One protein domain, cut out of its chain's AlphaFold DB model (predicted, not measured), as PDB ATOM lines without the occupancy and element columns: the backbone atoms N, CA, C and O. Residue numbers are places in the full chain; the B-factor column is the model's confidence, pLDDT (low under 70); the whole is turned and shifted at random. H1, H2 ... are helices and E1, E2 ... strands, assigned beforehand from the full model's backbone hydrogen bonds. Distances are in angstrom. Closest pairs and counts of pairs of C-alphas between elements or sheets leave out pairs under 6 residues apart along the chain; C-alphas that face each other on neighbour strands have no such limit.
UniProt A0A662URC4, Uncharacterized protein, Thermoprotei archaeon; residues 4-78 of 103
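AT A GLANCE: This is residues 4 to 78 of the 103 residues of an uncharacterized protein of Thermoprotei archaeon (UniProt A0A662URC4). The model is elongated, with the antiparallel hairpin E3 and E4 at one end and, at the other, helix H1 beside two short parallel strands, E1 and E2. The unnamed stretch of residues 7 to 21 lies near the middle, and the short helix H2 lies off to one side. The printed part has 75 residues, with two named helices and four named strands in the order E1, H1, E2, E3, E4, H2. The class is mixed, helices and strands. It is loose, with a radius of gyration of the C-alphas of 14.5 A and spans of 50 by 26 by 18 A.

IN THESE COORDINATES: Strand E3, residues 53 to 58, is 15.7 A long, and E4, residues 61 to 66, is 16.5 A long. E1 is residues 4 to 6, with C-alpha 4 at (120.951, 173.916, 91.345), and E2 is residues 41 to 44. H1, residues 22 to 36, is 20.8 A long and begins at C-alpha 22 (129.939, 164.858, 106.095). H2, residues 73 to 76, ends at C-alpha 76 (106.853, 169.434, 107.353).

HOW THE PARTS SIT: E3 and E4 form a hairpin at 145 degrees, with N 54 and O 65 at 2.8 A and N 63 and O 56 at 2.7 A, both within hydrogen-bond range. E2 and E3 are apart. E1 and E2 are parallel neighbours at 26 degrees, with N 44 and O 5 at 2.8 A, within hydrogen-bond range. E1, H1 and E2 make a strand-helix-strand unit, two parallel neighbour strands with a helix between them along the chain, and its crossover is right-handed. The closest C-alphas of H1 and E2 are those of Ala 34 and Tyr 41, 6.3 A apart. H1 and H2 are apart. In H1 every O i to N i+4 pair is within hydrogen-bond range; H2 is too short for such a pair, and its one O i to N i+3 pair is within range.

THE WHOLE: The two C-alphas farthest apart are those of Gly 38 and Gly 59, 50.5 A. The printed part has no cut. The link from E1 to H1, 15 residues, is long. Mean pLDDT of the printed part is 91.9, and no printed residue is under 70.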
ATOM      1  N   VAL A   4     121.552 175.239  91.142       97.56
ATOM      2  CA  VAL A   4     120.951 173.916  91.345       97.56
ATOM      3  C   VAL A   4     122.055 172.918  91.655       97.56
ATOM      4  O   VAL A   4     122.985 172.763  90.860       97.56
ATOM      5  N   THR A   5     121.943 172.224  92.782       96.56
ATOM      6  CA  THR A   5     122.827 171.112  93.138       96.56
ATOM      7  C   THR A   5     122.055 169.807  93.172       96.56
ATOM      8  O   THR A   5     120.872 169.753  93.496       96.56
ATOM      9  N   ILE A   6     122.736 168.736  92.781       96.44
ATOM     10  CA  ILE A   6     122.202 167.380  92.834       96.44
ATOM     11  C   ILE A   6     123.124 166.598  93.753       96.44
ATOM     12  O   ILE A   6     124.331 166.531  93.509       96.44
ATOM     13  N   THR A   7     122.563 166.019  94.805       94.94
ATOM     14  CA  THR A   7     123.311 165.282  95.822       94.94
ATOM     15  C   THR A   7     122.605 163.965  96.137       94.94
ATOM     16  O   THR A   7     121.375 163.913  96.113       94.94
ATOM     17  N   PRO A   8     123.341 162.885  96.442       92.88
ATOM     18  CA  PRO A   8     122.737 161.683  97.000       92.88
ATOM     19  C   PRO A   8     122.354 161.854  98.474       92.88
ATOM     20  O   PRO A   8     121.604 161.039  98.984       92.88
ATOM     21  N   GLU A   9     122.865 162.864  99.182       92.19
ATOM     22  CA  GLU A   9     122.567 163.054 100.601       92.19
ATOM     23  C   GLU A   9     122.490 164.521 101.014       92.19
ATOM     24  O   GLU A   9     123.202 165.372 100.481       92.19
ATOM     25  N   ILE A  10     121.636 164.807 101.995       93.94
ATOM     26  CA  ILE A  10     121.508 166.131 102.608       93.94
ATOM     27  C   ILE A  10     121.063 165.998 104.071       93.94
ATOM     28  O   ILE A  10     120.308 165.082 104.414       93.94
ATOM     29  N   CYS A  11     121.541 166.907 104.922       92.69
ATOM     30  CA  CYS A  11     121.170 167.059 106.325       92.69
ATOM     31  C   CYS A  11     120.411 168.382 106.530       92.69
ATOM     32  O   CYS A  11     121.032 169.420 106.726       92.69
ATOM     33  N   VAL A  12     119.079 168.339 106.476       90.75
ATOM     34  CA  VAL A  12     118.192 169.504 106.721       90.75
ATOM     35  C   VAL A  12     117.252 169.303 107.908       90.75
ATOM     36  O   VAL A  12     116.670 170.237 108.433       90.75
ATOM     37  N   ASP A  13     117.075 168.068 108.353       85.81
ATOM     38  CA  ASP A  13     116.269 167.755 109.521       85.81
ATOM     39  C   ASP A  13     116.805 166.447 110.096       85.81
ATOM     40  O   ASP A  13     117.126 165.523 109.342       85.81
ATOM     41  N   ASP A  14     116.917 166.356 111.417       80.06
ATOM     42  CA  ASP A  14     117.352 165.126 112.074       80.06
ATOM     43  C   ASP A  14     116.358 163.976 111.863       80.06
ATOM     44  O   ASP A  14     116.764 162.810 111.882       80.06
ATOM     45  N   ASP A  15     115.077 164.268 111.630       84.94
ATOM     46  CA  ASP A  15     114.052 163.281 111.295       84.94
ATOM     47  C   ASP A  15     114.119 162.826 109.825       84.94
ATOM     48  O   ASP A  15     113.620 161.737 109.524       84.94
ATOM     49  N   LEU A  16     114.779 163.581 108.931       88.31
ATOM     50  CA  LEU A  16     114.998 163.184 107.537       88.31
ATOM     51  C   LEU A  16     116.266 162.328 107.410       88.31
ATOM     52  O   LEU A  16     117.400 162.809 107.390       88.31
ATOM     53  N   LYS A  17     116.078 161.017 107.261       89.88
ATOM     54  CA  LYS A  17     117.159 160.014 107.257       89.88
ATOM     55  C   LYS A  17     117.876 159.891 105.906       89.88
ATOM     56  O   LYS A  17     118.092 158.796 105.405       89.88
ATOM     57  N   THR A  18     118.213 161.016 105.280       86.62
ATOM     58  CA  THR A  18     118.867 161.085 103.957       86.62
ATOM     59  C   THR A  18     120.371 161.342 104.025       86.62
ATOM     60  O   THR A  18     120.991 161.512 102.981       86.62
ATOM     61  N   ARG A  19     120.963 161.389 105.224       87.00
ATOM     62  CA  ARG A  19     122.398 161.633 105.430       87.00
ATOM     63  C   ARG A  19     123.132 160.389 105.926       87.00
ATOM     64  O   ARG A  19     122.630 159.666 106.781       87.00
ATOM     65  N   ILE A  20     124.355 160.212 105.452       82.31
ATOM     66  CA  ILE A  20     125.289 159.146 105.818       82.31
ATOM     67  C   ILE A  20     126.495 159.750 106.536       82.31
ATOM     68  O   ILE A  20     126.959 159.209 107.541       82.31
ATOM     69  N   GLY A  21     126.994 160.891 106.051       84.44
ATOM     70  CA  GLY A  21     128.204 161.504 106.589       84.44
ATOM     71  C   GLY A  21     128.343 162.994 106.295       84.44
ATOM     72  O   GLY A  21     127.369 163.740 106.213       84.44
ATOM     73  N   GLY A  22     129.597 163.439 106.194       91.12
ATOM     74  CA  GLY A  22     129.939 164.858 106.095       91.12
ATOM     75  C   GLY A  22     129.524 165.536 104.788       91.12
ATOM     76  O   GLY A  22     129.411 166.757 104.783       91.12
ATOM     77  N   LEU A  23     129.269 164.796 103.698       90.94
ATOM     78  CA  LEU A  23     128.807 165.417 102.449       90.94
ATOM     79  C   LEU A  23     127.376 165.939 102.609       90.94
ATOM     80  O   LEU A  23     127.095 167.061 102.200       90.94
ATOM     81  N   GLY A  24     126.503 165.175 103.268       93.19
ATOM     82  CA  GLY A  24     125.134 165.592 103.558       93.19
ATOM     83  C   GLY A  24     125.077 166.777 104.520       93.19
ATOM     84  O   GLY A  24     124.257 167.671 104.324       93.19
ATOM     85  N   VAL A  25     125.973 166.813 105.516       94.38
ATOM     86  CA  VAL A  25     126.134 167.972 106.417       94.38
ATOM     87  C   VAL A  25     126.569 169.202 105.626       94.38
ATOM     88  O   VAL A  25     125.897 170.223 105.679       94.38
ATOM     89  N   LEU A  26     127.623 169.076 104.816       95.69
ATOM     90  CA  LEU A  26     128.118 170.171 103.985       95.69
ATOM     91  C   LEU A  26     127.044 170.711 103.031       95.69
ATOM     92  O   LEU A  26     126.963 171.917 102.815       95.69
ATOM     93  N   GLU A  27     126.236 169.841 102.426       96.50
ATOM     94  CA  GLU A  27     125.170 170.286 101.526       96.50
ATOM     95  C   GLU A  27     124.013 170.960 102.279       96.50
ATOM     96  O   GLU A  27     123.457 171.936 101.780       96.50
ATOM     97  N   GLY A  28     123.702 170.506 103.498       95.62
ATOM     98  CA  GLY A  28     122.779 171.195 104.403       95.62
ATOM     99  C   GLY A  28     123.274 172.592 104.786       95.62
ATOM    100  O   GLY A  28     122.535 173.564 104.656       95.62
ATOM    101  N   ASP A  29     124.551 172.718 105.153       96.38
ATOM    102  CA  ASP A  29     125.166 174.006 105.499       96.38
ATOM    103  C   ASP A  29     125.129 174.989 104.319       96.38
ATOM    104  O   ASP A  29     124.844 176.174 104.501       96.38
ATOM    105  N   LYS A  30     125.366 174.509 103.088       96.50
ATOM    106  CA  LYS A  30     125.199 175.334 101.879       96.50
ATOM    107  C   LYS A  30     123.752 175.765 101.685       96.50
ATOM    108  O   LYS A  30     123.530 176.917 101.330       96.50
ATOM    109  N   PHE A  31     122.795 174.857 101.883       96.56
ATOM    110  CA  PHE A  31     121.373 175.149 101.725       96.56
ATOM    111  C   PHE A  31     120.925 176.265 102.678       96.56
ATOM    112  O   PHE A  31     120.373 177.267 102.221       96.56
ATOM    113  N   TYR A  32     121.239 176.149 103.971       96.62
ATOM    114  CA  TYR A  32     120.913 177.190 104.950       96.62
ATOM    115  C   TYR A  32     121.692 178.479 104.712       96.62
ATOM    116  O   TYR A  32     121.089 179.546 104.626       96.62
ATOM    117  N   GLY A  33     123.009 178.391 104.506       97.00
ATOM    118  CA  GLY A  33     123.837 179.570 104.258       97.00
ATOM    119  C   GLY A  33     123.428 180.333 102.994       97.00
ATOM    120  O   GLY A  33     123.476 181.560 102.972       97.00
ATOM    121  N   ALA A  34     122.984 179.638 101.945       96.44
ATOM    122  CA  ALA A  34     122.437 180.279 100.754       96.44
ATOM    123  C   ALA A  34     121.105 180.987 101.042       96.44
ATOM    124  O   ALA A  34     120.916 182.112 100.577       96.44
ATOM    125  N   GLY A  35     120.223 180.367 101.834       96.00
ATOM    126  CA  GLY A  35     118.972 180.981 102.288       96.00
ATOM    127  C   GLY A  35     119.202 182.248 103.114       96.00
ATOM    128  O   GLY A  35     118.597 183.278 102.823       96.00
ATOM    129  N   ASP A  36     120.146 182.213 104.054       97.12
ATOM    130  CA  ASP A  36     120.519 183.368 104.887       97.12
ATOM    131  C   ASP A  36     121.097 184.528 104.054       97.12
ATOM    132  O   ASP A  36     120.935 185.701 104.393       97.12
ATOM    133  N   LEU A  37     121.762 184.215 102.938       96.12
ATOM    134  CA  LEU A  37     122.290 185.195 101.982       96.12
ATOM    135  C   LEU A  37     121.248 185.676 100.955       96.12
ATOM    136  O   LEU A  37     121.575 186.516 100.111       96.12
ATOM    137  N   GLY A  38     120.018 185.155 100.991       95.19
ATOM    138  CA  GLY A  38     118.959 185.485 100.033       95.19
ATOM    139  C   GLY A  38     119.223 184.969  98.614       95.19
ATOM    140  O   GLY A  38     118.782 185.582  97.640       95.19
ATOM    141  N   LEU A  39     119.980 183.878  98.473       95.25
ATOM    142  CA  LEU A  39     120.290 183.265  97.183       95.25
ATOM    143  C   LEU A  39     119.218 182.246  96.781       95.25
ATOM    144  O   LEU A  39     118.771 181.434  97.585       95.25
ATOM    145  N   GLU A  40     118.870 182.222  95.494       95.88
ATOM    146  CA  GLU A  40     118.028 181.168  94.919       95.88
ATOM    147  C   GLU A  40     118.845 179.876  94.757       95.88
ATOM    148  O   GLU A  40     119.535 179.679  93.749       95.88
ATOM    149  N   TYR A  41     118.780 179.005  95.765       97.00
ATOM    150  CA  TYR A  41     119.526 177.748  95.834       97.00
ATOM    151  C   TYR A  41     118.582 176.550  95.952       97.00
ATOM    152  O   TYR A  41     117.806 176.444  96.900       97.00
ATOM    153  N   VAL A  42     118.648 175.641  94.979       96.88
ATOM    154  CA  VAL A  42     117.790 174.453  94.902       96.88
ATOM    155  C   VAL A  42     118.648 173.204  95.016       96.88
ATOM    156  O   VAL A  42     119.552 172.996  94.207       96.88
ATOM    157  N   VAL A  43     118.320 172.339  95.976       96.38
ATOM    158  CA  VAL A  43     118.953 171.025  96.116       96.38
ATOM    159  C   VAL A  43     117.989 169.937  95.670       96.38
ATOM    160  O   VAL A  43     116.867 169.842  96.164       96.38
ATOM    161  N   LEU A  44     118.439 169.086  94.754       95.31
ATOM    162  CA  LEU A  44     117.734 167.882  94.334       95.31
ATOM    163  C   LEU A  44     118.403 166.659  94.964       95.31
ATOM    164  O   LEU A  44     119.594 166.411  94.769       95.31
ATOM    165  N   THR A  45     117.616 165.883  95.701       93.25
ATOM    166  CA  THR A  45     118.052 164.646  96.355       93.25
ATOM    167  C   THR A  45     116.956 163.584  96.286       93.25
ATOM    168  O   THR A  45     115.823 163.859  95.887       93.25
ATOM    169  N   LEU A  46     117.292 162.356  96.671       90.19
ATOM    170  CA  LEU A  46     116.342 161.257  96.774       90.19
ATOM    171  C   LEU A  46     115.766 161.162  98.188       90.19
ATOM    172  O   LEU A  46     116.484 161.196  99.185       90.19
ATOM    173  N   THR A  47     114.456 160.941  98.278       87.88
ATOM    174  CA  THR A  47     113.800 160.575  99.537       87.88
ATOM    175  C   THR A  47     113.899 159.062  99.740       87.88
ATOM    176  O   THR A  47     113.044 158.298  99.286       87.88
ATOM    177  N   TYR A  48     114.960 158.596 100.401       89.81
ATOM    178  CA  TYR A  48     115.141 157.169 100.691       89.81
ATOM    179  C   TYR A  48     114.118 156.686 101.722       89.81
ATOM    180  O   TYR A  48     114.166 157.081 102.888       89.81
ATOM    181  N   SER A  49     113.219 155.784 101.320       85.12
ATOM    182  CA  SER A  49     112.165 155.251 102.199       85.12
ATOM    183  C   SER A  49     112.699 154.517 103.432       85.12
ATOM    184  O   SER A  49     112.036 154.509 104.461       85.12
ATOM    185  N   LYS A  50     113.905 153.945 103.338       88.75
ATOM    186  CA  LYS A  50     114.591 153.187 104.402       88.75
ATOM    187  C   LYS A  50     115.804 153.905 105.003       88.75
ATOM    188  O   LYS A  50     116.585 153.280 105.720       88.75
ATOM    189  N   GLY A  51     115.965 155.184 104.662       88.00
ATOM    190  CA  GLY A  51     117.123 155.985 105.029       88.00
ATOM    191  C   GLY A  51     118.454 155.328 104.658       88.00
ATOM    192  O   GLY A  51     118.556 154.679 103.612       88.00
ATOM    193  N   TYR A  52     119.465 155.504 105.514       87.25
ATOM    194  CA  TYR A  52     120.746 154.801 105.415       87.25
ATOM    195  C   TYR A  52     120.677 153.430 106.115       87.25
ATOM    196  O   TYR A  52     119.964 152.537 105.664       87.25
ATOM    197  N   ILE A  53     121.411 153.250 107.213       90.50
ATOM    198  CA  ILE A  53     121.368 152.073 108.076       90.50
ATOM    199  C   ILE A  53     121.567 152.501 109.531       90.50
ATOM    200  O   ILE A  53     122.372 153.389 109.814       90.50
ATOM    201  N   ASP A  54     120.891 151.824 110.450       90.38
ATOM    202  CA  ASP A  54     121.305 151.761 111.849       90.38
ATOM    203  C   ASP A  54     122.082 150.457 112.082       90.38
ATOM    204  O   ASP A  54     121.884 149.452 111.391       90.38
ATOM    205  N   LEU A  55     122.964 150.452 113.081       93.31
ATOM    206  CA  LEU A  55     123.703 149.259 113.491       93.31
ATOM    207  C   LEU A  55     123.139 148.725 114.807       93.31
ATOM    208  O   LEU A  55     123.141 149.412 115.829       93.31
ATOM    209  N   LYS A  56     122.685 147.472 114.790       95.56
ATOM    210  CA  LYS A  56     122.439 146.675 116.000       95.56
ATOM    211  C   LYS A  56     123.583 145.697 116.198       95.56
ATOM    212  O   LYS A  56     124.232 145.317 115.237       95.56
ATOM    213  N   PHE A  57     123.812 145.255 117.426       96.62
ATOM    214  CA  PHE A  57     124.897 144.325 117.725       96.62
ATOM    215  C   PHE A  57     124.346 143.003 118.257       96.62
ATOM    216  O   PHE A  57     123.510 142.987 119.163       96.62
ATOM    217  N   ARG A  58     124.817 141.890 117.690       96.25
ATOM    218  CA  ARG A  58     124.599 140.536 118.212       96.25
ATOM    219  C   ARG A  58     125.921 140.040 118.792       96.25
ATOM    220  O   ARG A  58     126.743 139.466 118.086       96.25
ATOM    221  N   GLY A  59     126.138 140.302 120.080       95.25
ATOM    222  CA  GLY A  59     127.477 140.202 120.663       95.25
ATOM    223  C   GLY A  59     128.365 141.313 120.100       95.25
ATOM    224  O   GLY A  59     127.991 142.478 120.183       95.25
ATOM    225  N   GLU A  60     129.495 140.955 119.496       96.44
ATOM    226  CA  GLU A  60     130.409 141.902 118.829       96.44
ATOM    227  C   GLU A  60     130.093 142.096 117.334       96.44
ATOM    228  O   GLU A  60     130.666 142.967 116.686       96.44
ATOM    229  N   GLU A  61     129.176 141.303 116.771       97.25
ATOM    230  CA  GLU A  61     128.838 141.346 115.348       97.25
ATOM    231  C   GLU A  61     127.853 142.494 115.046       97.25
ATOM    232  O   GLU A  61     126.730 142.476 115.569       97.25
ATOM    233  N   PRO A  62     128.222 143.477 114.199       96.50
ATOM    234  CA  PRO A  62     127.306 144.518 113.756       96.50
ATOM    235  C   PRO A  62     126.342 143.980 112.690       96.50
ATOM    236  O   PRO A  62     126.739 143.374 111.697       96.50
ATOM    237  N   ILE A  63     125.059 144.260 112.874       97.00
ATOM    238  CA  ILE A  63     123.960 143.917 111.977       97.00
ATOM    239  C   ILE A  63     123.335 145.224 111.496       97.00
ATOM    240  O   ILE A  63     122.760 145.977 112.287       97.00
ATOM    241  N   ALA A  64     123.435 145.474 110.191       94.62
ATOM    242  CA  ALA A  64     122.782 146.606 109.548       94.62
ATOM    243  C   ALA A  64     121.265 146.392 109.503       94.62
ATOM    244  O   ALA A  64     120.778 145.351 109.053       94.62
ATOM    245  N   ILE A  65     120.522 147.396 109.947       94.56
ATOM    246  CA  ILE A  65     119.068 147.459 109.832       94.56
ATOM    247  C   ILE A  65     118.666 148.768 109.139       94.56
ATOM    248  O   ILE A  65     119.420 149.737 109.207       94.56
ATOM    249  N   PRO A  66     117.500 148.828 108.475       91.69
ATOM    250  CA  PRO A  66     116.988 150.074 107.909       91.69
ATOM    251  C   PRO A  66     116.864 151.178 108.958       91.69
ATOM    252  O   PRO A  66     116.414 150.919 110.077       91.69
ATOM    253  N   GLN A  67     117.203 152.404 108.564       90.56
ATOM    254  CA  GLN A  67     116.926 153.597 109.353       90.56
ATOM    255  C   GLN A  67     115.602 154.195 108.865       90.56
ATOM    256  O   GLN A  67     115.564 155.049 107.979       90.56
ATOM    257  N   GLU A  68     114.497 153.674 109.399       88.50
ATOM    258  CA  GLU A  68     113.145 154.064 108.984       88.50
ATOM    259  C   GLU A  68     112.914 155.575 109.155       88.50
ATOM    260  O   GLU A  68     113.315 156.181 110.154       88.50
ATOM    261  N   GLN A  69     112.234 156.184 108.181       88.12
ATOM    262  CA  GLN A  69     111.870 157.600 108.246       88.12
ATOM    263  C   GLN A  69     110.850 157.831 109.367       88.12
ATOM    264  O   GLN A  69     109.867 157.095 109.482       88.12
ATOM    265  N   ASN A  70     111.033 158.888 110.163       86.31
ATOM    266  CA  ASN A  70     110.008 159.307 111.117       86.31
ATOM    267  C   ASN A  70     108.815 159.868 110.320       86.31
ATOM    268  O   ASN A  70     108.998 160.857 109.613       86.31
ATOM    269  N   PRO A  71     107.590 159.311 110.425       85.75
ATOM    270  CA  PRO A  71     106.451 159.768 109.625       85.75
ATOM    271  C   PRO A  71     106.134 161.261 109.768       85.75
ATOM    272  O   PRO A  71     105.521 161.845 108.877       85.75
ATOM    273  N   ARG A  72     106.566 161.890 110.871       86.12
ATOM    274  CA  ARG A  72     106.421 163.332 111.089       86.12
ATOM    275  C   ARG A  72     107.142 164.175 110.044       86.12
ATOM    276  O   ARG A  72     106.652 165.260 109.752       86.12
ATOM    277  N   ILE A  73     108.209 163.677 109.418       84.62
ATOM    278  CA  ILE A  73     108.913 164.441 108.385       84.62
ATOM    279  C   ILE A  73     108.003 164.773 107.197       84.62
ATOM    280  O   ILE A  73     108.069 165.854 106.633       84.62
ATOM    281  N   TYR A  74     107.053 163.898 106.861       84.19
ATOM    282  CA  TYR A  74     106.119 164.159 105.764       84.19
ATOM    283  C   TYR A  74     105.078 165.234 106.097       84.19
ATOM    284  O   TYR A  74     104.360 165.668 105.205       84.19
ATOM    285  N   SER A  75     104.976 165.652 107.365       85.19
ATOM    286  CA  SER A  75     104.104 166.758 107.774       85.19
ATOM    287  C   SER A  75     104.764 168.131 107.639       85.19
ATOM    288  O   SER A  75     104.046 169.121 107.528       85.19
ATOM    289  N   SER A  76     106.102 168.198 107.620       83.06
ATOM    290  CA  SER A  76     106.853 169.434 107.353       83.06
ATOM    291  C   SER A  76     107.135 169.655 105.863       83.06
ATOM    292  O   SER A  76     107.491 170.762 105.465       83.06
ATOM    293  N   LEU A  77     106.944 168.624 105.035       88.69
ATOM    294  CA  LEU A  77     107.115 168.681 103.587       88.69
ATOM    295  C   LEU A  77     105.787 168.980 102.888       88.69
ATOM    296  O   LEU A  77     104.741 168.440 103.254       88.69
ATOM    297  N   TYR A  78     105.834 169.777 101.822       89.44
ATOM    298  CA  TYR A  78     104.717 169.901 100.885       89.44
ATOM    299  C   TYR A  78     104.991 169.080  99.625       89.44
ATOM    300  O   TYR A  78     106.134 168.782  99.292       89.44
TER     301      TYR A  78